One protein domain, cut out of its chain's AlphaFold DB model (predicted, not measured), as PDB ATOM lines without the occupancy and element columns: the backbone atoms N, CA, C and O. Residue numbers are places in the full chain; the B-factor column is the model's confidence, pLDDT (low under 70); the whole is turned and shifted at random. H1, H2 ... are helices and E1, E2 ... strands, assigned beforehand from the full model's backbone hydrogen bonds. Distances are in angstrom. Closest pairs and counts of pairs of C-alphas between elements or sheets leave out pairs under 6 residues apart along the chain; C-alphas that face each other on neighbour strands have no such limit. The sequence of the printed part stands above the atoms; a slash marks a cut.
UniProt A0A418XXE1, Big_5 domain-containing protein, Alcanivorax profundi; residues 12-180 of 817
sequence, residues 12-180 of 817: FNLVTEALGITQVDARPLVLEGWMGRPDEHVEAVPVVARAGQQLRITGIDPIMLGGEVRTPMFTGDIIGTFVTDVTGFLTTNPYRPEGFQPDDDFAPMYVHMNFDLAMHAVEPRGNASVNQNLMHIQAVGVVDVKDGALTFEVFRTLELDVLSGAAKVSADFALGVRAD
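Overview. This is residues 12 to 180 of the 817 residues of the protein "Big_5 domain-containing protein" of Alcanivorax profundi (UniProt A0A418XXE1). The model is an elongated, twisted barrel of antiparallel strands, nearly closed, with long loops reaching beyond both ends and one short helix, H1, at one end. The wall runs from E2 through E1, E10, E9, E8 and E7 to E5 and E4, where E4 comes back near E2; E6 and E3 continue the wall from the other half of E7. The printed part has 169 residues with ten named strands and one named helix; along the chain E1, E2, E3, E4, E5, E6 and E7 come before H1, and E8, E9 and E10 follow it; the class is mostly strand, and the strands make one branched sheet whose neighbour pairs are antiparallel. It is only just compact, close to loose, with a radius of gyration of the C-alphas of 18.1 A, and the C-alphas span 58 by 29 by 27 A.

Along the chain. E1, residues 12 to 16, begins at C-alpha 12 at (-52.377, -2.125, 29.412), and E2 is residues 20 to 25. E3, residues 44 to 49, measures 16.4 A from first to last C-alpha, and E4 is residues 54 to 57. E5 is residues 78 to 82 and E6 residues 86 to 91, 16.4 A long. E7, residues 109 to 121, is 34.1 A long and bends by 66 degrees at residue 118. H1, residues 124 to 130, begins at C-alpha 124 at (-67.386, -8.007, 13.323). E8, residues 132 to 146, is the longest strand by residues, 36.5 A, and bends by 71 degrees at residue 136. E9, residues 149 to 162, is 37.0 A long and bends by 60 degrees at residue 159. E10, residues 167 to 179, is 36.0 A long and ends at C-alpha 179 at (-35.620, 0.183, 16.880).

Arrangement. The sheet is branched and twisted, its C-alphas up to 10.2 A off the best plane; its edge strands are E2, E3 and E4. E1 and E2 form a hairpin, with N 14 and O 22 2.8 A apart. E10 lies on the other side of E1, antiparallel, and the C-alphas of Leu 14 and Ala 171, which face each other, are 5.1 A apart. E8, E9 and E10 are a meander, each strand the antiparallel neighbour of the one before. N 156 and O 173 of E9 and E10 are within hydrogen-bond range at 2.9 A, and N 142 and O 153 of E8 and E9 are within hydrogen-bond range at 2.9 A. E7 has three neighbours in staggered pairing: E8 on one side, and E5 and E6 on the other side. N 113 and O 139 of E7 and E8 are 2.8 A apart, N 81 and O 118 of E5 and E7 2.8 A, and N 87 and O 114 of E6 and E7 2.9 A. E3 is the antiparallel neighbour of E6, with N 47 and O 88 2.8 A apart, and E4 that of E5, with N 55 and O 80 2.8 A apart. The closest C-alphas of E2 and E4, those of Asp 25 and Ile 57, are 5.4 A apart. E3 and E10 are apart. H1 is on the sheet and only just at the sheet's level, at a height of 3.6 A; every O i to N i+4 pair in it is within hydrogen-bond range.

Size, cuts and confidence. The C-alphas farthest apart, those of Pro 72 and Pro 97, are 58.4 A apart. The printed part has no cut. The links E2 to E3, E4 to E5 and E6 to E7 are long, with 18, 20 and 17 residues; the others are tight. Residues 34 to 35 pair with residues 47 to 48 of E3, antiparallel. The mean pLDDT of the printed part is 82.8, and residues 15 to 20, 98 to 99 and 163 to 167 are under 70.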
ATOM      1  N   PHE A  12     -51.423  -3.195  29.174       76.31
ATOM      2  CA  PHE A  12     -52.377  -2.125  29.412       76.31
ATOM      3  C   PHE A  12     -53.552  -2.676  30.207       76.31
ATOM      4  O   PHE A  12     -54.020  -3.784  29.953       76.31
ATOM      5  N   ASN A  13     -54.047  -1.893  31.157       74.00
ATOM      6  CA  ASN A  13     -55.295  -2.206  31.835       74.00
ATOM      7  C   ASN A  13     -56.381  -1.307  31.257       74.00
ATOM      8  O   ASN A  13     -56.294  -0.083  31.355       74.00
ATOM      9  N   LEU A  14     -57.395  -1.925  30.667       70.94
ATOM     10  CA  LEU A  14     -58.665  -1.296  30.350       70.94
ATOM     11  C   LEU A  14     -59.506  -1.372  31.625       70.94
ATOM     12  O   LEU A  14     -59.848  -2.470  32.066       70.94
ATOM     13  N   VAL A  15     -59.774  -0.231  32.260       65.12
ATOM     14  CA  VAL A  15     -60.507  -0.188  33.535       65.12
ATOM     15  C   VAL A  15     -61.755   0.657  33.377       65.12
ATOM     16  O   VAL A  15     -61.649   1.859  33.136       65.12
ATOM     17  N   THR A  16     -62.928   0.050  33.564       64.06
ATOM     18  CA  THR A  16     -64.196   0.785  33.695       64.06
ATOM     19  C   THR A  16     -65.176   0.124  34.634       64.06
ATOM     20  O   THR A  16     -65.111  -1.072  34.907       64.06
ATOM     21  N   GLU A  17     -66.156   0.914  35.059       59.91
ATOM     22  CA  GLU A  17     -67.356   0.402  35.712       59.91
ATOM     23  C   GLU A  17     -68.205  -0.468  34.771       59.91
ATOM     24  O   GLU A  17     -68.888  -1.366  35.248       59.91
ATOM     25  N   ALA A  18     -68.124  -0.255  33.449       57.84
ATOM     26  CA  ALA A  18     -68.928  -0.953  32.443       57.84
ATOM     27  C   ALA A  18     -68.330  -2.282  31.938       57.84
ATOM     28  O   ALA A  18     -69.085  -3.127  31.475       57.84
ATOM     29  N   LEU A  19     -67.010  -2.480  32.011       61.94
ATOM     30  CA  LEU A  19     -66.290  -3.669  31.521       61.94
ATOM     31  C   LEU A  19     -65.441  -4.358  32.602       61.94
ATOM     32  O   LEU A  19     -64.863  -5.416  32.362       61.94
ATOM     33  N   GLY A  20     -65.335  -3.765  33.794       65.69
ATOM     34  CA  GLY A  20     -64.409  -4.211  34.828       65.69
ATOM     35  C   GLY A  20     -62.952  -3.906  34.474       65.69
ATOM     36  O   GLY A  20     -62.646  -2.917  33.808       65.69
ATOM     37  N   ILE A  21     -62.037  -4.750  34.958       70.50
ATOM     38  CA  ILE A  21     -60.603  -4.662  34.657       70.50
ATOM     39  C   ILE A  21     -60.272  -5.744  33.635       70.50
ATOM     40  O   ILE A  21     -60.274  -6.927  33.970       70.50
ATOM     41  N   THR A  22     -59.941  -5.334  32.412       73.38
ATOM     42  CA  THR A  22     -59.413  -6.230  31.380       73.38
ATOM     43  C   THR A  22     -57.973  -5.855  31.085       73.38
ATOM     44  O   THR A  22     -57.672  -4.718  30.725       73.38
ATOM     45  N   GLN A  23     -57.067  -6.812  31.238       80.75
ATOM     46  CA  GLN A  23     -55.678  -6.627  30.848       80.75
ATOM     47  C   GLN A  23     -55.521  -6.985  29.369       80.75
ATOM     48  O   GLN A  23     -55.956  -8.052  28.942       80.75
ATOM     49  N   VAL A  24     -54.878  -6.109  28.606       80.69
ATOM     50  CA  VAL A  24     -54.545  -6.326  27.198       80.69
ATOM     51  C   VAL A  24     -53.048  -6.133  26.979       80.69
ATOM     52  O   VAL A  24     -52.421  -5.274  27.595       80.69
ATOM     53  N   ASP A  25     -52.457  -6.941  26.108       84.81
ATOM     54  CA  ASP A  25     -51.023  -6.939  25.823       84.81
ATOM     55  C   ASP A  25     -50.776  -6.543  24.362       84.81
ATOM     56  O   ASP A  25     -51.513  -6.951  23.459       84.81
ATOM     57  N   ALA A  26     -49.723  -5.766  24.096       83.19
ATOM     58  CA  ALA A  26     -49.326  -5.470  22.723       83.19
ATOM     59  C   ALA A  26     -48.798  -6.741  22.050       83.19
ATOM     60  O   ALA A  26     -47.968  -7.472  22.602       83.19
ATOM     61  N   ARG A  27     -49.251  -6.995  20.824       81.38
ATOM     62  CA  ARG A  27     -48.704  -8.065  19.993       81.38
ATOM     63  C   ARG A  27     -47.348  -7.624  19.434       81.38
ATOM     64  O   ARG A  27     -47.191  -6.454  19.089       81.38
ATOM     65  N   PRO A  28     -46.369  -8.539  19.307       74.12
ATOM     66  CA  PRO A  28     -45.139  -8.243  18.589       74.12
ATOM     67  C   PRO A  28     -45.468  -7.831  17.154       74.12
ATOM     68  O   PRO A  28     -46.048  -8.614  16.403       74.12
ATOM     69  N   LEU A  29     -45.107  -6.604  16.797       78.25
ATOM     70  CA  LEU A  29     -45.303  -6.038  15.470       78.25
ATOM     71  C   LEU A  29     -44.105  -5.134  15.174       78.25
ATOM     72  O   LEU A  29     -43.559  -4.503  16.083       78.25
ATOM     73  N   VAL A  30     -43.650  -5.135  13.927       83.31
ATOM     74  CA  VAL A  30     -42.526  -4.310  13.478       83.31
ATOM     75  C   VAL A  30     -43.106  -3.117  12.734       83.31
ATOM     76  O   VAL A  30     -43.998  -3.292  11.917       83.31
ATOM     77  N   LEU A  31     -42.625  -1.915  13.042       86.44
ATOM     78  CA  LEU A  31     -42.992  -0.687  12.341       86.44
ATOM     79  C   LEU A  31     -41.767  -0.155  11.606       86.44
ATOM     80  O   LEU A  31     -40.661  -0.157  12.155       86.44
ATOM     81  N   GLU A  32     -41.966   0.363  10.404       88.88
ATOM     82  CA  GLU A  32     -40.961   1.140   9.702       88.88
ATOM     83  C   GLU A  32     -40.992   2.597  10.181       88.88
ATOM     84  O   GLU A  32     -42.014   3.293  10.136       88.88
ATOM     85  N   GLY A  33     -39.835   3.070  10.634       89.00
ATOM     86  CA  GLY A  33     -39.630   4.446  11.058       89.00
ATOM     87  C   GLY A  33     -38.351   5.023  10.465       89.00
ATOM     88  O   GLY A  33     -37.354   4.328  10.272       89.00
ATOM     89  N   TRP A  34     -38.364   6.327  10.221       89.94
ATOM     90  CA  TRP A  34     -37.221   7.092   9.748       89.94
ATOM     91  C   TRP A  34     -36.817   8.100  10.809       89.94
ATOM     92  O   TRP A  34     -37.652   8.786  11.395       89.94
ATOM     93  N   MET A  35     -35.514   8.226  11.018       90.19
ATOM     94  CA  MET A  35     -34.939   9.212  11.920       90.19
ATOM     95  C   MET A  35     -34.104  10.205  11.116       90.19
ATOM     96  O   MET A  35     -33.305   9.819  10.260       90.19
ATOM     97  N   GLY A  36     -34.292  11.492  11.396       89.38
ATOM     98  CA  GLY A  36     -33.450  12.554  10.871       89.38
ATOM     99  C   GLY A  36     -32.005  12.390  11.331       89.38
ATOM    100  O   GLY A  36     -31.715  11.795  12.366       89.38
ATOM    101  N   ARG A  37     -31.069  12.931  10.560       88.50
ATOM    102  CA  ARG A  37     -29.647  12.862  10.895       88.50
ATOM    103  C   ARG A  37     -29.344  13.658  12.174       88.50
ATOM    104  O   ARG A  37     -29.500  14.882  12.149       88.50
ATOM    105  N   PRO A  38     -28.881  13.024  13.272       83.62
ATOM    106  CA  PRO A  38     -28.647  13.737  14.531       83.62
ATOM    107  C   PRO A  38     -27.560  14.817  14.441       83.62
ATOM    108  O   PRO A  38     -27.574  15.774  15.208       83.62
ATOM    109  N   ASP A  39     -26.625  14.688  13.495       83.31
ATOM    110  CA  ASP A  39     -25.577  15.678  13.240       83.31
ATOM    111  C   ASP A  39     -26.077  16.930  12.501       83.31
ATOM    112  O   ASP A  39     -25.458  17.989  12.601       83.31
ATOM    113  N   GLU A  40     -27.204  16.829  11.792       87.38
ATOM    114  CA  GLU A  40     -27.861  17.959  11.124       87.38
ATOM    115  C   GLU A  40     -28.949  18.589  12.017       87.38
ATOM    116  O   GLU A  40     -29.169  19.799  11.971       87.38
ATOM    117  N   HIS A  41     -29.583  17.786  12.875       85.56
ATOM    118  CA  HIS A  41     -30.687  18.175  13.754       85.56
ATOM    119  C   HIS A  41     -30.284  18.165  15.237       85.56
ATOM    120  O   HIS A  41     -30.796  17.385  16.035       85.56
ATOM    121  N   VAL A  42     -29.353  19.045  15.610       78.94
ATOM    122  CA  VAL A  42     -28.669  19.015  16.920       78.94
ATOM    123  C   VAL A  42     -29.589  19.328  18.111       78.94
ATOM    124  O   VAL A  42     -29.399  18.780  19.195       78.94
ATOM    125  N   GLU A  43     -30.576  20.208  17.933       81.75
ATOM    126  CA  GLU A  43     -31.491  20.615  19.014       81.75
ATOM    127  C   GLU A  43     -32.647  19.624  19.211       81.75
ATOM    128  O   GLU A  43     -33.045  19.337  20.342       81.75
ATOM    129  N   ALA A  44     -33.184  19.105  18.106       88.81
ATOM    130  CA  ALA A  44     -34.330  18.212  18.093       88.81
ATOM    131  C   ALA A  44     -34.271  17.308  16.856       88.81
ATOM    132  O   ALA A  44     -34.462  17.784  15.737       88.81
ATOM    133  N   VAL A  45     -34.025  16.011  17.052       91.56
ATOM    134  CA  VAL A  45     -33.946  15.039  15.954       91.56
ATOM    135  C   VAL A  45     -35.359  14.583  15.588       91.56
ATOM    136  O   VAL A  45     -36.020  13.975  16.432       91.56
ATOM    137  N   PRO A  46     -35.853  14.847  14.367       93.69
ATOM    138  CA  PRO A  46     -37.178  14.395  13.973       93.69
ATOM    139  C   PRO A  46     -37.193  12.877  13.762       93.69
ATOM    140  O   PRO A  46     -36.243  12.302  13.229       93.69
ATOM    141  N   VAL A  47     -38.293  12.236  14.136       91.81
ATOM    142  CA  VAL A  47     -38.604  10.831  13.859       91.81
ATOM    143  C   VAL A  47     -39.972  10.790  13.199       91.81
ATOM    144  O   VAL A  47     -40.879  11.512  13.614       91.81
ATOM    145  N   VAL A  48     -40.123   9.972  12.162       93.19
ATOM    146  CA  VAL A  48     -41.404   9.780  11.487       93.19
ATOM    147  C   VAL A  48     -41.675   8.301  11.254       93.19
ATOM    148  O   VAL A  48     -40.768   7.574  10.863       93.19
ATOM    149  N   ALA A  49     -42.910   7.860  11.457       91.56
ATOM    150  CA  ALA A  49     -43.439   6.623  10.888       91.56
ATOM    151  C   ALA A  49     -44.645   7.006  10.030       91.56
ATOM    152  O   ALA A  49     -45.436   7.865  10.421       91.56
ATOM    153  N   ARG A  50     -44.755   6.452   8.825       93.56
ATOM    154  CA  ARG A  50     -45.806   6.872   7.892       93.56
ATOM    155  C   ARG A  50     -47.169   6.325   8.305       93.56
ATOM    156  O   ARG A  50     -47.236   5.235   8.880       93.56
ATOM    157  N   ALA A  51     -48.217   7.084   7.988       92.81
ATOM    158  CA  ALA A  51     -49.610   6.666   8.111       92.81
ATOM    159  C   ALA A  51     -49.860   5.335   7.382       92.81
ATOM    160  O   ALA A  51     -49.165   5.022   6.421       92.81
ATOM    161  N   GLY A  52     -50.853   4.572   7.830       90.25
ATOM    162  CA  GLY A  52     -51.241   3.276   7.270       90.25
ATOM    163  C   GLY A  52     -50.601   2.062   7.942       90.25
ATOM    164  O   GLY A  52     -51.073   0.946   7.773       90.25
ATOM    165  N   GLN A  53     -49.574   2.261   8.771       91.81
ATOM    166  CA  GLN A  53     -49.040   1.192   9.618       91.81
ATOM    167  C   GLN A  53     -49.955   0.917  10.820       91.81
ATOM    168  O   GLN A  53     -50.710   1.793  11.254       91.81
ATOM    169  N   GLN A  54     -49.861  -0.285  11.391       90.12
ATOM    170  CA  GLN A  54     -50.786  -0.761  12.419       90.12
ATOM    171  C   GLN A  54     -50.093  -1.105  13.742       90.12
ATOM    172  O   GLN A  54     -49.016  -1.690  13.777       90.12
ATOM    173  N   LEU A  55     -50.755  -0.798  14.852       88.25
ATOM    174  CA  LEU A  55     -50.474  -1.344  16.175       88.25
ATOM    175  C   LEU A  55     -51.538  -2.380  16.515       88.25
ATOM    176  O   LEU A  55     -52.717  -2.166  16.249       88.25
ATOM    177  N   ARG A  56     -51.142  -3.480  17.156       88.69
ATOM    178  CA  ARG A  56     -52.067  -4.553  17.527       88.69
ATOM    179  C   ARG A  56     -51.947  -4.891  19.000       88.69
ATOM    180  O   ARG A  56     -50.841  -5.048  19.517       88.69
ATOM    181  N   ILE A  57     -53.085  -5.040  19.657       87.44
ATOM    182  CA  ILE A  57     -53.191  -5.494  21.042       87.44
ATOM    183  C   ILE A  57     -54.122  -6.704  21.117       87.44
ATOM    184  O   ILE A  57     -54.942  -6.934  20.225       87.44
ATOM    185  N   THR A  58     -53.984  -7.506  22.169       88.19
ATOM    186  CA  THR A  58     -54.923  -8.598  22.438       88.19
ATOM    187  C   THR A  58     -56.336  -8.061  22.628       88.19
ATOM    188  O   THR A  58     -56.534  -6.975  23.172       88.19
ATOM    189  N   GLY A  59     -57.311  -8.854  22.202       84.19
ATOM    190  CA  GLY A  59     -58.722  -8.550  22.376       84.19
ATOM    191  C   GLY A  59     -59.255  -8.655  23.794       84.19
ATOM    192  O   GLY A  59     -58.585  -9.152  24.696       84.19
ATOM    193  N   ILE A  60     -60.516  -8.255  23.930       82.94
ATOM    194  CA  ILE A  60     -61.379  -8.526  25.075       82.94
ATOM    195  C   ILE A  60     -62.185  -9.790  24.749       82.94
ATOM    196  O   ILE A  60     -62.902  -9.822  23.744       82.94
ATOM    197  N   ASP A  61     -62.047 -10.830  25.571       82.88
ATOM    198  CA  ASP A  61     -62.755 -12.105  25.414       82.88
ATOM    199  C   ASP A  61     -63.010 -12.775  26.784       82.88
ATOM    200  O   ASP A  61     -62.044 -13.182  27.445       82.88
ATOM    201  N   PRO A  62     -64.276 -12.907  27.228       74.94
ATOM    202  CA  PRO A  62     -65.476 -12.279  26.666       74.94
ATOM    203  C   PRO A  62     -65.580 -10.801  27.076       74.94
ATOM    204  O   PRO A  62     -64.988 -10.366  28.065       74.94
ATOM    205  N   ILE A  63     -66.386 -10.019  26.359       78.00
ATOM    206  CA  ILE A  63     -66.853  -8.719  26.856       78.00
ATOM    207  C   ILE A  63     -67.856  -8.992  27.984       78.00
ATOM    208  O   ILE A  63     -68.835  -9.716  27.790       78.00
ATOM    209  N   MET A  64     -67.619  -8.422  29.166       77.44
ATOM    210  CA  MET A  64     -68.503  -8.571  30.325       77.44
ATOM    211  C   MET A  64     -69.095  -7.219  30.718       77.44
ATOM    212  O   MET A  64     -68.345  -6.294  31.021       77.44
ATOM    213  N   LEU A  65     -70.423  -7.102  30.765       75.19
ATOM    214  CA  LEU A  65     -71.094  -5.904  31.267       75.19
ATOM    215  C   LEU A  65     -70.892  -5.817  32.784       75.19
ATOM    216  O   LEU A  65     -71.034  -6.799  33.515       75.19
ATOM    217  N   GLY A  66     -70.479  -4.651  33.271       70.12
ATOM    218  CA  GLY A  66     -70.049  -4.477  34.658       70.12
ATOM    219  C   GLY A  66     -68.827  -5.318  35.050       70.12
ATOM    220  O   GLY A  66     -68.525  -5.453  36.233       70.12
ATOM    221  N   GLY A  67     -68.138  -5.944  34.091       72.88
ATOM    222  CA  GLY A  67     -67.050  -6.882  34.368       72.88
ATOM    223  C   GLY A  67     -67.471  -8.241  34.937       72.88
ATOM    224  O   GLY A  67     -66.588  -8.994  35.339       72.88
ATOM    225  N   GLU A  68     -68.770  -8.562  34.993       77.50
ATOM    226  CA  GLU A  68     -69.262  -9.849  35.521       77.50
ATOM    227  C   GLU A  68     -70.412 -10.467  34.711       77.50
ATOM    228  O   GLU A  68     -70.434 -11.685  34.530       77.50
ATOM    229  N   VAL A  69     -71.346  -9.664  34.185       81.44
ATOM    230  CA  VAL A  69     -72.444 -10.179  33.352       81.44
ATOM    231  C   VAL A  69     -71.879 -10.529  31.981       81.44
ATOM    232  O   VAL A  69     -71.340  -9.670  31.281       81.44
ATOM    233  N   ARG A  70     -71.942 -11.806  31.607       82.25
ATOM    234  CA  ARG A  70     -71.236 -12.322  30.439       82.25
ATOM    235  C   ARG A  70     -72.042 -11.995  29.192       82.25
ATOM    236  O   ARG A  70     -73.252 -12.175  29.161       82.25
ATOM    237  N   THR A  71     -71.361 -11.529  28.153       79.50
ATOM    238  CA  THR A  71     -71.947 -11.443  26.813       79.50
ATOM    239  C   THR A  71     -71.293 -12.491  25.913       79.50
ATOM    240  O   THR A  71     -70.151 -12.892  26.173       79.50
ATOM    241  N   PRO A  72     -71.951 -12.913  24.822       78.31
ATOM    242  CA  PRO A  72     -71.310 -13.750  23.813       78.31
ATOM    243  C   PRO A  72     -70.344 -12.952  22.922       78.31
ATOM    244  O   PRO A  72     -69.757 -13.511  21.996       78.31
ATOM    245  N   MET A  73     -70.185 -11.643  23.158       80.31
ATOM    246  CA  MET A  73     -69.275 -10.814  22.383       80.31
ATOM    247  C   MET A  73     -67.826 -11.015  22.810       80.31
ATOM    248  O   MET A  73     -67.493 -11.115  23.991       80.31
ATOM    249  N   PHE A  74     -66.950 -10.938  21.823       87.50
ATOM    250  CA  PHE A  74     -65.514 -10.781  21.980       87.50
ATOM    251  C   PHE A  74     -65.023  -9.896  20.837       87.50
ATOM    252  O   PHE A  74     -65.692  -9.763  19.814       87.50
ATOM    253  N   THR A  75     -63.868  -9.257  20.995       87.38
ATOM    254  CA  THR A  75     -63.347  -8.355  19.956       87.38
ATOM    255  C   THR A  75     -62.423  -9.069  18.970       87.38
ATOM    256  O   THR A  75     -62.189  -8.587  17.865       87.38
ATOM    257  N   GLY A  76     -61.833 -10.199  19.373       89.88
ATOM    258  CA  GLY A  76     -60.557 -10.618  18.791       89.88
ATOM    259  C   GLY A  76     -59.500  -9.524  18.996       89.88
ATOM    260  O   GLY A  76     -59.742  -8.555  19.715       89.88
ATOM    261  N   ASP A  77     -58.319  -9.653  18.400       91.06
ATOM    262  CA  ASP A  77     -57.295  -8.609  18.541       91.06
ATOM    263  C   ASP A  77     -57.841  -7.223  18.123       91.06
ATOM    264  O   ASP A  77     -58.568  -7.103  17.137       91.06
ATOM    265  N   ILE A  78     -57.486  -6.185  18.881       89.50
ATOM    266  CA  ILE A  78     -57.834  -4.791  18.579       89.50
ATOM    267  C   ILE A  78     -56.652  -4.170  17.836       89.50
ATOM    268  O   ILE A  78     -55.493  -4.350  18.223       89.50
ATOM    269  N   ILE A  79     -56.940  -3.453  16.755       90.75
ATOM    270  CA  ILE A  79     -55.942  -2.926  15.829       90.75
ATOM    271  C   ILE A  79     -56.134  -1.414  15.699       90.75
ATOM    272  O   ILE A  79     -57.225  -0.930  15.404       90.75
ATOM    273  N   GLY A  80     -55.063  -0.655  15.921       90.94
ATOM    274  CA  GLY A  80     -54.999   0.785  15.685       90.94
ATOM    275  C   GLY A  80     -54.177   1.082  14.438       90.94
ATOM    276  O   GLY A  80     -52.975   0.846  14.433       90.94
ATOM    277  N   THR A  81     -54.804   1.626  13.399       92.31
ATOM    278  CA  THR A  81     -54.125   2.054  12.164       92.31
ATOM    279  C   THR A  81     -53.800   3.538  12.248       92.31
ATOM    280  O   THR A  81     -54.681   4.340  12.559       92.31
ATOM    281  N   PHE A  82     -52.555   3.929  11.978       93.38
ATOM    282  CA  PHE A  82     -52.172   5.342  11.975       93.38
ATOM    283  C   PHE A  82     -52.847   6.080  10.815       93.38
ATOM    284  O   PHE A  82     -52.580   5.792   9.651       93.38
ATOM    285  N   VAL A  83     -53.714   7.045  11.122       91.88
ATOM    286  CA  VAL A  83     -54.443   7.837  10.109       91.88
ATOM    287  C   VAL A  83     -53.582   8.985   9.589       91.88
ATOM    288  O   VAL A  83     -53.688   9.392   8.434       91.88
ATOM    289  N   THR A  84     -52.704   9.493  10.449       92.94
ATOM    290  CA  THR A  84     -51.700  10.505  10.132       92.94
ATOM    291  C   THR A  84     -50.304   9.954  10.385       92.94
ATOM    292  O   THR A  84     -50.129   8.981  11.120       92.94
ATOM    293  N   ASP A  85     -49.296  10.555   9.746       94.50
ATOM    294  CA  ASP A  85     -47.904  10.208  10.020       94.50
ATOM    295  C   ASP A  85     -47.628  10.381  11.521       94.50
ATOM    296  O   ASP A  85     -47.890  11.443  12.095       94.50
ATOM    297  N   VAL A  86     -47.045   9.361  12.148       93.56
ATOM    298  CA  VAL A  86     -46.502   9.488  13.497       93.56
ATOM    299  C   VAL A  86     -45.312  10.416  13.413       93.56
ATOM    300  O   VAL A  86     -44.296  10.067  12.820       93.56
ATOM    301  N   THR A  87     -45.424  11.601  13.998       94.19
ATOM    302  CA  THR A  87     -44.354  12.601  13.991       94.19
ATOM    303  C   THR A  87     -43.838  12.803  15.398       94.19
ATOM    304  O   THR A  87     -44.608  13.066  16.316       94.19
ATOM    305  N   GLY A  88     -42.529  12.700  15.590       91.69
ATOM    306  CA  GLY A  88     -41.919  12.931  16.887       91.69
ATOM    307  C   GLY A  88     -40.599  13.668  16.816       91.69
ATOM    308  O   GLY A  88     -39.978  13.769  15.762       91.69
ATOM    309  N   PHE A  89     -40.164  14.178  17.964       93.12
ATOM    310  CA  PHE A  89     -38.867  14.829  18.100       93.12
ATOM    311  C   PHE A  89     -38.135  14.303  19.327       93.12
ATOM    312  O   PHE A  89     -38.674  14.320  20.437       93.12
ATOM    313  N   LEU A  90     -36.894  13.869  19.114       91.06
ATOM    314  CA  LEU A  90     -35.960  13.503  20.168       91.06
ATOM    315  C   LEU A  90     -35.222  14.752  20.628       91.06
ATOM    316  O   LEU A  90     -34.542  15.396  19.828       91.06
ATOM    317  N   THR A  91     -35.319  15.078  21.909       89.31
ATOM    318  CA  THR A  91     -34.601  16.205  22.505       89.31
ATOM    319  C   THR A  91     -33.716  15.730  23.645       89.31
ATOM    320  O   THR A  91     -34.012  14.768  24.358       89.31
ATOM    321  N   THR A  92     -32.583  16.404  23.820       84.44
ATOM    322  CA  THR A  92     -31.728  16.171  24.987       84.44
ATOM    323  C   THR A  92     -32.326  16.838  26.220       84.44
ATOM    324  O   THR A  92     -33.218  17.685  26.135       84.44
ATOM    325  N   ASN A  93     -31.849  16.447  27.399       76.94
ATOM    326  CA  ASN A  93     -32.341  17.032  28.633       76.94
ATOM    327  C   ASN A  93     -31.996  18.535  28.709       76.94
ATOM    328  O   ASN A  93     -30.810  18.868  28.760       76.94
ATOM    329  N   PRO A  94     -32.999  19.438  28.793       75.25
ATOM    330  CA  PRO A  94     -32.781  20.885  28.730       75.25
ATOM    331  C   PRO A  94     -32.021  21.440  29.944       75.25
ATOM    332  O   PRO A  94     -31.553  22.576  29.921       75.25
ATOM    333  N   TYR A  95     -31.885  20.655  31.015       78.50
ATOM    334  CA  TYR A  95     -31.098  21.008  32.196       78.50
ATOM    335  C   TYR A  95     -29.634  20.553  32.105       78.50
ATOM    336  O   TYR A  95     -28.867  20.758  33.050       78.50
ATOM    337  N   ARG A  96     -29.226  19.924  30.996       74.69
ATOM    338  CA  ARG A  96     -27.829  19.565  30.726       74.69
ATOM    339  C   ARG A  96     -27.182  20.605  29.805       74.69
ATOM    340  O   ARG A  96     -27.871  21.215  28.995       74.69
ATOM    341  N   PRO A  97     -25.861  20.829  29.927       75.56
ATOM    342  CA  PRO A  97     -25.143  21.707  29.009       75.56
ATOM    343  C   PRO A  97     -25.292  21.255  27.551       75.56
ATOM    344  O   PRO A  97     -25.302  20.054  27.277       75.56
ATOM    345  N   GLU A  98     -25.335  22.210  26.623       68.31
ATOM    346  CA  GLU A  98     -25.312  21.929  25.184       68.31
ATOM    347  C   GLU A  98     -24.116  21.038  24.807       68.31
ATOM    348  O   GLU A  98     -23.000  21.217  25.304       68.31
ATOM    349  N   GLY A  99     -24.356  20.055  23.935       67.44
ATOM    350  CA  GLY A  99     -23.345  19.081  23.516       67.44
ATOM    351  C   GLY A  99     -23.040  17.985  24.544       67.44
ATOM    352  O   GLY A  99     -22.122  17.192  24.324       67.44
ATOM    353  N   PHE A 100     -23.780  17.910  25.658       70.25
ATOM    354  CA  PHE A 100     -23.706  16.771  26.570       70.25
ATOM    355  C   PHE A 100     -24.213  15.498  25.872       70.25
ATOM    356  O   PHE A 100     -25.332  15.462  25.366       70.25
ATOM    357  N   GLN A 101     -23.386  14.451  25.854       70.12
ATOM    358  CA  GLN A 101     -23.767  13.153  25.300       70.12
ATOM    359  C   GLN A 101     -24.826  12.507  26.209       70.12
ATOM    360  O   GLN A 101     -24.573  12.445  27.411       70.12
ATOM    361  N   PRO A 102     -25.983  12.048  25.690       72.00
ATOM    362  CA  PRO A 102     -27.051  11.474  26.508       72.00
ATOM    363  C   PRO A 102     -26.541  10.386  27.461       72.00
ATOM    364  O   PRO A 102     -25.684   9.582  27.092       72.00
ATOM    365  N   ASP A 103     -27.049  10.394  28.692       75.31
ATOM    366  CA  ASP A 103     -26.719   9.413  29.726       75.31
ATOM    367  C   ASP A 103     -27.986   8.615  30.028       75.31
ATOM    368  O   ASP A 103     -28.832   9.078  30.786       75.31
ATOM    369  N   ASP A 104     -28.137   7.444  29.415       73.25
ATOM    370  CA  ASP A 104     -29.369   6.649  29.484       73.25
ATOM    371  C   ASP A 104     -29.820   6.308  30.915       73.25
ATOM    372  O   ASP A 104     -31.004   6.072  31.145       73.25
ATOM    373  N   ASP A 105     -28.909   6.250  31.890       74.94
ATOM    374  CA  ASP A 105     -29.252   5.842  33.257       74.94
ATOM    375  C   ASP A 105     -29.673   7.036  34.138       74.94
ATOM    376  O   ASP A 105     -30.441   6.860  35.087       74.94
ATOM    377  N   PHE A 106     -29.208   8.255  33.831       73.62
ATOM    378  CA  PHE A 106     -29.433   9.442  34.675       73.62
ATOM    379  C   PHE A 106     -30.073  10.641  33.959       73.62
ATOM    380  O   PHE A 106     -30.643  11.517  34.613       73.62
ATOM    381  N   ALA A 107     -29.947  10.729  32.640       77.88
ATOM    382  CA  ALA A 107     -30.470  11.796  31.793       77.88
ATOM    383  C   ALA A 107     -30.730  11.271  30.361       77.88
ATOM    384  O   ALA A 107     -30.017  11.683  29.433       77.88
ATOM    385  N   PRO A 108     -31.720  10.369  30.185       82.44
ATOM    386  CA  PRO A 108     -32.094   9.858  28.871       82.44
ATOM    387  C   PRO A 108     -32.631  10.983  27.980       82.44
ATOM    388  O   PRO A 108     -32.957  12.080  28.452       82.44
ATOM    389  N   MET A 109     -32.722  10.714  26.679       86.56
ATOM    390  CA  MET A 109     -33.379  11.641  25.759       86.56
ATOM    391  C   MET A 109     -34.888  11.640  26.001       86.56
ATOM    392  O   MET A 109     -35.453  10.646  26.453       86.56
ATOM    393  N   TYR A 110     -35.539  12.749  25.671       88.94
ATOM    394  CA  TYR A 110     -36.990  12.868  25.681       88.94
ATOM    395  C   TYR A 110     -37.537  12.697  24.275       88.94
ATOM    396  O   TYR A 110     -36.922  13.139  23.306       88.94
ATOM    397  N   VAL A 111     -38.723  12.109  24.173       90.44
ATOM    398  CA  VAL A 111     -39.494  12.074  22.934       90.44
ATOM    399  C   VAL A 111     -40.900  12.585  23.194       90.44
ATOM    400  O   VAL A 111     -41.512  12.287  24.217       90.44
ATOM    401  N   HIS A 112     -41.424  13.355  22.253       91.06
ATOM    402  CA  HIS A 112     -42.855  13.601  22.139       91.06
ATOM    403  C   HIS A 112     -43.282  13.207  20.733       91.06
ATOM    404  O   HIS A 112     -42.599  13.563  19.774       91.06
ATOM    405  N   MET A 113     -44.372  12.455  20.629       92.81
ATOM    406  CA  MET A 113     -44.936  11.968  19.377       92.81
ATOM    407  C   MET A 113     -46.384  12.416  19.255       92.81
ATOM    408  O   MET A 113     -47.136  12.322  20.223       92.81
ATOM    409  N   ASN A 114     -46.756  12.862  18.062       94.44
ATOM    410  CA  ASN A 114     -48.114  13.210  17.689       94.44
ATOM    411  C   ASN A 114     -48.581  12.279  16.575       94.44
ATOM    412  O   ASN A 114     -47.842  12.063  15.610       94.44
ATOM    413  N   PHE A 115     -49.786  11.744  16.718       93.31
ATOM    414  CA  PHE A 115     -50.416  10.884  15.723       93.31
ATOM    415  C   PHE A 115     -51.924  10.792  15.962       93.31
ATOM    416  O   PHE A 115     -52.424  11.153  17.027       93.31
ATOM    417  N   ASP A 116     -52.629  10.259  14.973       93.44
ATOM    418  CA  ASP A 116     -54.037   9.889  15.061       93.44
ATOM    419  C   ASP A 116     -54.189   8.398  14.753       93.44
ATOM    420  O   ASP A 116     -53.471   7.860  13.903       93.44
ATOM    421  N   LEU A 117     -55.122   7.727  15.426       91.38
ATOM    422  CA  LEU A 117     -55.403   6.301  15.236       91.38
ATOM    423  C   LEU A 117     -56.857   6.079  14.820       91.38
ATOM    424  O   LEU A 117     -57.768   6.623  15.436       91.38
ATOM    425  N   ALA A 118     -57.069   5.209  13.838       91.62
ATOM    426  CA  ALA A 118     -58.351   4.573  13.572       91.62
ATOM    427  C   ALA A 118     -58.309   3.178  14.194       91.62
ATOM    428  O   ALA A 118     -57.523   2.321  13.782       91.62
ATOM    429  N   MET A 119     -59.120   2.972  15.224       89.75
ATOM    430  CA  MET A 119     -59.189   1.725  15.971       89.75
ATOM    431  C   MET A 119     -60.336   0.860  15.451       89.75
ATOM    432  O   MET A 119     -61.414   1.377  15.155       89.75
ATOM    433  N   HIS A 120     -60.095  -0.444  15.354       91.38
ATOM    434  CA  HIS A 120     -61.069  -1.460  14.959       91.38
ATOM    435  C   HIS A 120     -60.744  -2.797  15.645       91.38
ATOM    436  O   HIS A 120     -59.702  -2.937  16.291       91.38
ATOM    437  N   ALA A 121     -61.629  -3.779  15.516       91.38
ATOM    438  CA  ALA A 121     -61.428  -5.127  16.033       91.38
ATOM    439  C   ALA A 121     -61.644  -6.195  14.954       91.38
ATOM    440  O   ALA A 121     -62.306  -5.951  13.950       91.38
ATOM    441  N   VAL A 122     -61.078  -7.384  15.171       91.69
ATOM    442  CA  VAL A 122     -61.136  -8.492  14.202       91.69
ATOM    443  C   VAL A 122     -62.531  -9.109  14.098       91.69
ATOM    444  O   VAL A 122     -62.970  -9.464  13.006       91.69
ATOM    445  N   GLU A 123     -63.223  -9.297  15.222       92.00
ATOM    446  CA  GLU A 123     -64.562  -9.895  15.221       92.00
ATOM    447  C   GLU A 123     -65.604  -8.825  14.839       92.00
ATOM    448  O   GLU A 123     -65.629  -7.779  15.482       92.00
ATOM    449  N   PRO A 124     -66.467  -9.037  13.825       89.19
ATOM    450  CA  PRO A 124     -67.386  -8.007  13.323       89.19
ATOM    451  C   PRO A 124     -68.324  -7.345  14.347       89.19
ATOM    452  O   PRO A 124     -68.518  -6.133  14.295       89.19
ATOM    453  N   ARG A 125     -68.925  -8.099  15.276       85.94
ATOM    454  CA  ARG A 125     -69.792  -7.544  16.334       85.94
ATOM    455  C   ARG A 125     -68.963  -6.773  17.358       85.94
ATOM    456  O   ARG A 125     -69.338  -5.667  17.741       85.94
ATOM    457  N   GLY A 126     -67.820  -7.322  17.768       85.88
ATOM    458  CA  GLY A 126     -66.861  -6.634  18.625       85.88
ATOM    459  C   GLY A 126     -66.351  -5.339  17.990       85.88
ATOM    460  O   GLY A 126     -66.304  -4.304  18.651       85.88
ATOM    461  N   ASN A 127     -66.058  -5.369  16.690       87.88
ATOM    462  CA  ASN A 127     -65.612  -4.227  15.906       87.88
ATOM    463  C   ASN A 127     -66.652  -3.113  15.911       87.88
ATOM    464  O   ASN A 127     -66.333  -1.971  16.227       87.88
ATOM    465  N   ALA A 128     -67.909  -3.452  15.633       80.69
ATOM    466  CA  ALA A 128     -69.012  -2.499  15.629       80.69
ATOM    467  C   ALA A 128     -69.224  -1.795  16.984       80.69
ATOM    468  O   ALA A 128     -69.792  -0.706  17.035       80.69
ATOM    469  N   SER A 129     -68.738  -2.402  18.073       77.44
ATOM    470  CA  SER A 129     -68.828  -1.864  19.427       77.44
ATOM    471  C   SER A 129     -67.651  -0.981  19.853       77.44
ATOM    472  O   SER A 129     -67.837  -0.195  20.787       77.44
ATOM    473  N   VAL A 130     -66.452  -1.148  19.285       80.94
ATOM    474  CA  VAL A 130     -65.224  -0.463  19.756       80.94
ATOM    475  C   VAL A 130     -64.550   0.399  18.690       80.94
ATOM    476  O   VAL A 130     -63.610   1.133  19.012       80.94
ATOM    477  N   ASN A 131     -64.989   0.306  17.429       87.19
ATOM    478  CA  ASN A 131     -64.382   1.062  16.343       87.19
ATOM    479  C   ASN A 131     -64.582   2.570  16.522       87.19
ATOM    480  O   ASN A 131     -65.665   3.032  16.866       87.19
ATOM    481  N   GLN A 132     -63.511   3.338  16.322       87.38
ATOM    482  CA  GLN A 132     -63.516   4.788  16.523       87.38
ATOM    483  C   GLN A 132     -62.232   5.439  16.005       87.38
ATOM    484  O   GLN A 132     -61.219   4.774  15.789       87.38
ATOM    485  N   ASN A 133     -62.260   6.765  15.878       89.06
ATOM    486  CA  ASN A 133     -61.061   7.570  15.672       89.06
ATOM    487  C   ASN A 133     -60.591   8.174  16.998       89.06
ATOM    488  O   ASN A 133     -61.348   8.870  17.673       89.06
ATOM    489  N   LEU A 134     -59.316   7.988  17.313       89.31
ATOM    490  CA  LEU A 134     -58.624   8.636  18.416       89.31
ATOM    491  C   LEU A 134     -57.733   9.737  17.834       89.31
ATOM    492  O   LEU A 134     -56.684   9.465  17.247       89.31
ATOM    493  N   MET A 135     -58.191  10.982  17.966       90.12
ATOM    494  CA  MET A 135     -57.577  12.150  17.332       90.12
ATOM    495  C   MET A 135     -56.729  12.961  18.318       90.12
ATOM    496  O   MET A 135     -57.027  13.018  19.510       90.12
ATOM    497  N   HIS A 136     -55.739  13.680  17.796       90.50
ATOM    498  CA  HIS A 136     -54.826  14.563  18.519       90.50
ATOM    499  C   HIS A 136     -54.085  13.853  19.659       90.50
ATOM    500  O   HIS A 136     -53.917  14.404  20.754       90.50
ATOM    501  N   ILE A 137     -53.634  12.620  19.418       91.00
ATOM    502  CA  ILE A 137     -52.875  11.878  20.419       91.00
ATOM    503  C   ILE A 137     -51.478  12.479  20.503       91.00
ATOM    504  O   ILE A 137     -50.726  12.473  19.533       91.00
ATOM    505  N   GLN A 138     -51.118  12.948  21.698       91.81
ATOM    506  CA  GLN A 138     -49.753  13.332  22.037       91.81
ATOM    507  C   GLN A 138     -49.207  12.374  23.096       91.81
ATOM    508  O   GLN A 138     -49.590  12.452  24.269       91.81
ATOM    509  N   ALA A 139     -48.303  11.488  22.684       90.50
ATOM    510  CA  ALA A 139     -47.581  10.575  23.562       90.50
ATOM    511  C   ALA A 139     -46.218  11.165  23.935       90.50
ATOM    512  O   ALA A 139     -45.518  11.727  23.092       90.50
ATOM    513  N   VAL A 140     -45.826  11.047  25.203       91.00
ATOM    514  CA  VAL A 140     -44.560  11.601  25.708       91.00
ATOM    515  C   VAL A 140     -43.764  10.490  26.369       91.00
ATOM    516  O   VAL A 140     -44.338   9.592  26.981       91.00
ATOM    517  N   GLY A 141     -42.444  10.529  26.236       90.81
ATOM    518  CA  GLY A 141     -41.610   9.443  26.706       90.81
ATOM    519  C   GLY A 141     -40.128   9.740  26.803       90.81
ATOM    520  O   GLY A 141     -39.684  10.884  26.668       90.81
ATOM    521  N   VAL A 142     -39.368   8.672  27.024       89.81
ATOM    522  CA  VAL A 142     -37.905   8.673  27.074       89.81
ATOM    523  C   VAL A 142     -37.325   7.722  26.037       89.81
ATOM    524  O   VAL A 142     -37.976   6.763  25.625       89.81
ATOM    525  N   VAL A 143     -36.099   8.001  25.602       88.50
ATOM    526  CA  VAL A 143     -35.367   7.169  24.646       88.50
ATOM    527  C   VAL A 143     -33.975   6.874  25.180       88.50
ATOM    528  O   VAL A 143     -33.221   7.795  25.508       88.50
ATOM    529  N   ASP A 144     -33.648   5.586  25.215       86.06
ATOM    530  CA  ASP A 144     -32.326   5.066  25.557       86.06
ATOM    531  C   ASP A 144     -31.581   4.613  24.296       86.06
ATOM    532  O   ASP A 144     -32.197   4.122  23.343       86.06
ATOM    533  N   VAL A 145     -30.250   4.701  24.316       80.62
ATOM    534  CA  VAL A 145     -29.375   4.250  23.230       80.62
ATOM    535  C   VAL A 145     -28.428   3.158  23.736       80.62
ATOM    536  O   VAL A 145     -27.283   3.417  24.111       80.62
ATOM    537  N   LYS A 146     -28.878   1.897  23.699       75.62
ATOM    538  CA  LYS A 146     -28.102   0.740  24.181       75.62
ATOM    539  C   LYS A 146     -27.849  -0.262  23.058       75.62
ATOM    540  O   LYS A 146     -28.721  -0.533  22.243       75.62
ATOM    541  N   ASP A 147     -26.630  -0.800  23.007       74.19
ATOM    542  CA  ASP A 147     -26.215  -1.845  22.054       74.19
ATOM    543  C   ASP A 147     -26.446  -1.504  20.567       74.19
ATOM    544  O   ASP A 147     -26.662  -2.386  19.742       74.19
ATOM    545  N   GLY A 148     -26.387  -0.215  20.210       75.38
ATOM    546  CA  GLY A 148     -26.621   0.253  18.838       75.38
ATOM    547  C   GLY A 148     -28.096   0.332  18.430       75.38
ATOM    548  O   GLY A 148     -28.372   0.692  17.288       75.38
ATOM    549  N   ALA A 149     -29.023   0.055  19.351       81.25
ATOM    550  CA  ALA A 149     -30.464   0.157  19.161       81.25
ATOM    551  C   ALA A 149     -31.045   1.321  19.979       81.25
ATOM    552  O   ALA A 149     -30.604   1.605  21.098       81.25
ATOM    553  N   LEU A 150     -32.065   1.981  19.433       85.62
ATOM    554  CA  LEU A 150     -32.859   2.962  20.176       85.62
ATOM    555  C   LEU A 150     -34.014   2.239  20.858       85.62
ATOM    556  O   LEU A 150     -34.712   1.463  20.216       85.62
ATOM    557  N   THR A 151     -34.241   2.491  22.141       88.31
ATOM    558  CA  THR A 151     -35.423   1.976  22.845       88.31
ATOM    559  C   THR A 151     -36.271   3.144  23.306       88.31
ATOM    560  O   THR A 151     -35.866   3.896  24.188       88.31
ATOM    561  N   PHE A 152     -37.436   3.294  22.688       88.06
ATOM    562  CA  PHE A 152     -38.457   4.264  23.036       88.06
ATOM    563  C   PHE A 152     -39.352   3.680  24.120       88.06
ATOM    564  O   PHE A 152     -39.832   2.554  24.007       88.06
ATOM    565  N   GLU A 153     -39.619   4.478  25.138       89.69
ATOM    566  CA  GLU A 153     -40.638   4.218  26.140       89.69
ATOM    567  C   GLU A 153     -41.580   5.415  26.155       89.69
ATOM    568  O   GLU A 153     -41.186   6.492  26.601       89.69
ATOM    569  N   VAL A 154     -42.806   5.246  25.659       88.75
ATOM    570  CA  VAL A 154     -43.813   6.314  25.614       88.75
ATOM    571  C   VAL A 154     -45.036   5.989  26.443       88.75
ATOM    572  O   VAL A 154     -45.450   4.836  26.543       88.75
ATOM    573  N   PHE A 155     -45.619   7.036  27.016       87.06
ATOM    574  CA  PHE A 155     -46.791   6.952  27.863       87.06
ATOM    575  C   PHE A 155     -47.890   7.907  27.392       87.06
ATOM    576  O   PHE A 155     -47.630   9.085  27.111       87.06
ATOM    577  N   ARG A 156     -49.131   7.414  27.349       86.88
ATOM    578  CA  ARG A 156     -50.328   8.231  27.158       86.88
ATOM    579  C   ARG A 156     -51.574   7.555  27.727       86.88
ATOM    580  O   ARG A 156     -51.858   6.424  27.376       86.88
ATOM    581  N   THR A 157     -52.379   8.279  28.496       84.50
ATOM    582  CA  THR A 157     -53.757   7.858  28.786       84.50
ATOM    583  C   THR A 157     -54.659   8.190  27.595       84.50
ATOM    584  O   THR A 157     -54.674   9.335  27.122       84.50
ATOM    585  N   LEU A 158     -55.376   7.187  27.091       83.75
ATOM    586  CA  LEU A 158     -56.395   7.307  26.047       83.75
ATOM    587  C   LEU A 158     -57.778   7.052  26.649       83.75
ATOM    588  O   LEU A 158     -57.917   6.249  27.567       83.75
ATOM    589  N   GLU A 159     -58.782   7.740  26.116       81.19
ATOM    590  CA  GLU A 159     -60.193   7.508  26.414       81.19
ATOM    591  C   GLU A 159     -60.824   6.860  25.179       81.19
ATOM    592  O   GLU A 159     -60.653   7.367  24.071       81.19
ATOM    593  N   LEU A 160     -61.475   5.715  25.363       78.19
ATOM    594  CA  LEU A 160     -62.041   4.879  24.312       78.19
ATOM    595  C   LEU A 160     -63.548   4.759  24.530       78.19
ATOM    596  O   LEU A 160     -63.983   4.398  25.623       78.19
ATOM    597  N   ASP A 161     -64.337   4.983  23.491       76.81
ATOM    598  CA  ASP A 161     -65.752   4.629  23.488       76.81
ATOM    599  C   ASP A 161     -65.898   3.101  23.349       76.81
ATOM    600  O   ASP A 161     -65.227   2.469  22.530       76.81
ATOM    601  N   VAL A 162     -66.757   2.486  24.159       72.44
ATOM    602  CA  VAL A 162     -67.096   1.054  24.092       72.44
ATOM    603  C   VAL A 162     -68.598   0.856  24.176       72.44
ATOM    604  O   VAL A 162     -69.336   1.776  24.540       72.44
ATOM    605  N   LEU A 163     -69.052  -0.357  23.841       69.31
ATOM    606  CA  LEU A 163     -70.474  -0.686  23.728       69.31
ATOM    607  C   LEU A 163     -71.196   0.377  22.928       69.31
ATOM    608  O   LEU A 163     -72.239   0.889  23.336       69.31
ATOM    609  N   SER A 164     -70.601   0.743  21.796       64.12
ATOM    610  CA  SER A 164     -71.300   1.602  20.873       64.12
ATOM    611  C   SER A 164     -71.597   2.979  21.487       64.12
ATOM    612  O   SER A 164     -72.700   3.511  21.361       64.12
ATOM    613  N   GLY A 165     -70.584   3.563  22.148       62.47
ATOM    614  CA  GLY A 165     -70.617   4.905  22.745       62.47
ATOM    615  C   GLY A 165     -71.468   5.002  24.009       62.47
ATOM    616  O   GLY A 165     -71.613   6.089  24.566       62.47
ATOM    617  N   ALA A 166     -72.031   3.879  24.457       59.22
ATOM    618  CA  ALA A 166     -72.798   3.813  25.684       59.22
ATOM    619  C   ALA A 166     -71.881   3.987  26.904       59.22
ATOM    620  O   ALA A 166     -72.291   4.593  27.882       59.22
ATOM    621  N   ALA A 167     -70.628   3.527  26.843       61.25
ATOM    622  CA  ALA A 167     -69.669   3.675  27.932       61.25
ATOM    623  C   ALA A 167     -68.300   4.161  27.442       61.25
ATOM    624  O   ALA A 167     -67.950   4.030  26.269       61.25
ATOM    625  N   LYS A 168     -67.507   4.699  28.374       70.06
ATOM    626  CA  LYS A 168     -66.154   5.207  28.128       70.06
ATOM    627  C   LYS A 168     -65.124   4.469  28.968       70.06
ATOM    628  O   LYS A 168     -65.353   4.218  30.149       70.06
ATOM    629  N   VAL A 169     -63.982   4.155  28.362       70.94
ATOM    630  CA  VAL A 169     -62.845   3.455  28.969       70.94
ATOM    631  C   VAL A 169     -61.615   4.328  28.972       70.94
ATOM    632  O   VAL A 169     -61.163   4.760  27.923       70.94
ATOM    633  N   SER A 170     -61.017   4.531  30.145       74.25
ATOM    634  CA  SER A 170     -59.658   5.062  30.229       74.25
ATOM    635  C   SER A 170     -58.644   3.925  30.189       74.25
ATOM    636  O   SER A 170     -58.807   2.900  30.854       74.25
ATOM    637  N   ALA A 171     -57.591   4.120  29.409       74.81
ATOM    638  CA  ALA A 171     -56.548   3.139  29.184       74.81
ATOM    639  C   ALA A 171     -55.181   3.823  29.201       74.81
ATOM    640  O   ALA A 171     -54.911   4.732  28.417       74.81
ATOM    641  N   ASP A 172     -54.309   3.377  30.100       79.88
ATOM    642  CA  ASP A 172     -52.941   3.875  30.203       79.88
ATOM    643  C   ASP A 172     -52.036   3.123  29.220       79.88
ATOM    644  O   ASP A 172     -51.632   1.987  29.468       79.88
ATOM    645  N   PHE A 173     -51.705   3.761  28.097       77.25
ATOM    646  CA  PHE A 173     -50.833   3.206  27.066       77.25
ATOM    647  C   PHE A 173     -49.363   3.443  27.396       77.25
ATOM    648  O   PHE A 173     -48.859   4.553  27.248       77.25
ATOM    649  N   ALA A 174     -48.672   2.376  27.795       81.69
ATOM    650  CA  ALA A 174     -47.230   2.316  28.011       81.69
ATOM    651  C   ALA A 174     -46.534   1.487  26.920       81.69
ATOM    652  O   ALA A 174     -46.436   0.261  27.025       81.69
ATOM    653  N   LEU A 175     -46.053   2.141  25.863       83.00
ATOM    654  CA  LEU A 175     -45.438   1.470  24.719       83.00
ATOM    655  C   LEU A 175     -43.914   1.436  24.854       83.00
ATOM    656  O   LEU A 175     -43.270   2.477  24.979       83.00
ATOM    657  N   GLY A 176     -43.341   0.237  24.788       85.00
ATOM    658  CA  GLY A 176     -41.906   0.007  24.668       85.00
ATOM    659  C   GLY A 176     -41.564  -0.442  23.252       85.00
ATOM    660  O   GLY A 176     -41.886  -1.572  22.881       85.00
ATOM    661  N   VAL A 177     -40.892   0.411  22.479       84.06
ATOM    662  CA  VAL A 177     -40.507   0.137  21.087       84.06
ATOM    663  C   VAL A 177     -38.993   0.118  20.979       84.06
ATOM    664  O   VAL A 177     -38.325   1.107  21.269       84.06
ATOM    665  N   ARG A 178     -38.435  -1.004  20.533       86.00
ATOM    666  CA  ARG A 178     -37.016  -1.097  20.186       86.00
ATOM    667  C   ARG A 178     -36.873  -0.911  18.681       86.00
ATOM    668  O   ARG A 178     -37.510  -1.629  17.925       86.00
ATOM    669  N   ALA A 179     -36.029   0.021  18.264       83.81
ATOM    670  CA  ALA A 179     -35.620   0.183  16.880       83.81
ATOM    671  C   ALA A 179     -34.345  -0.627  16.633       83.81
ATOM    672  O   ALA A 179     -33.342  -0.442  17.326       83.81
ATOM    673  N   ASP A 180     -34.395  -1.509  15.643       79.75
ATOM    674  CA  ASP A 180     -33.270  -2.316  15.184       79.75
ATOM    675  C   ASP A 180     -33.370  -2.447  13.659       79.75
ATOM    676  O   ASP A 180     -34.470  -2.564  13.119       79.75
TER     677      ASP A 180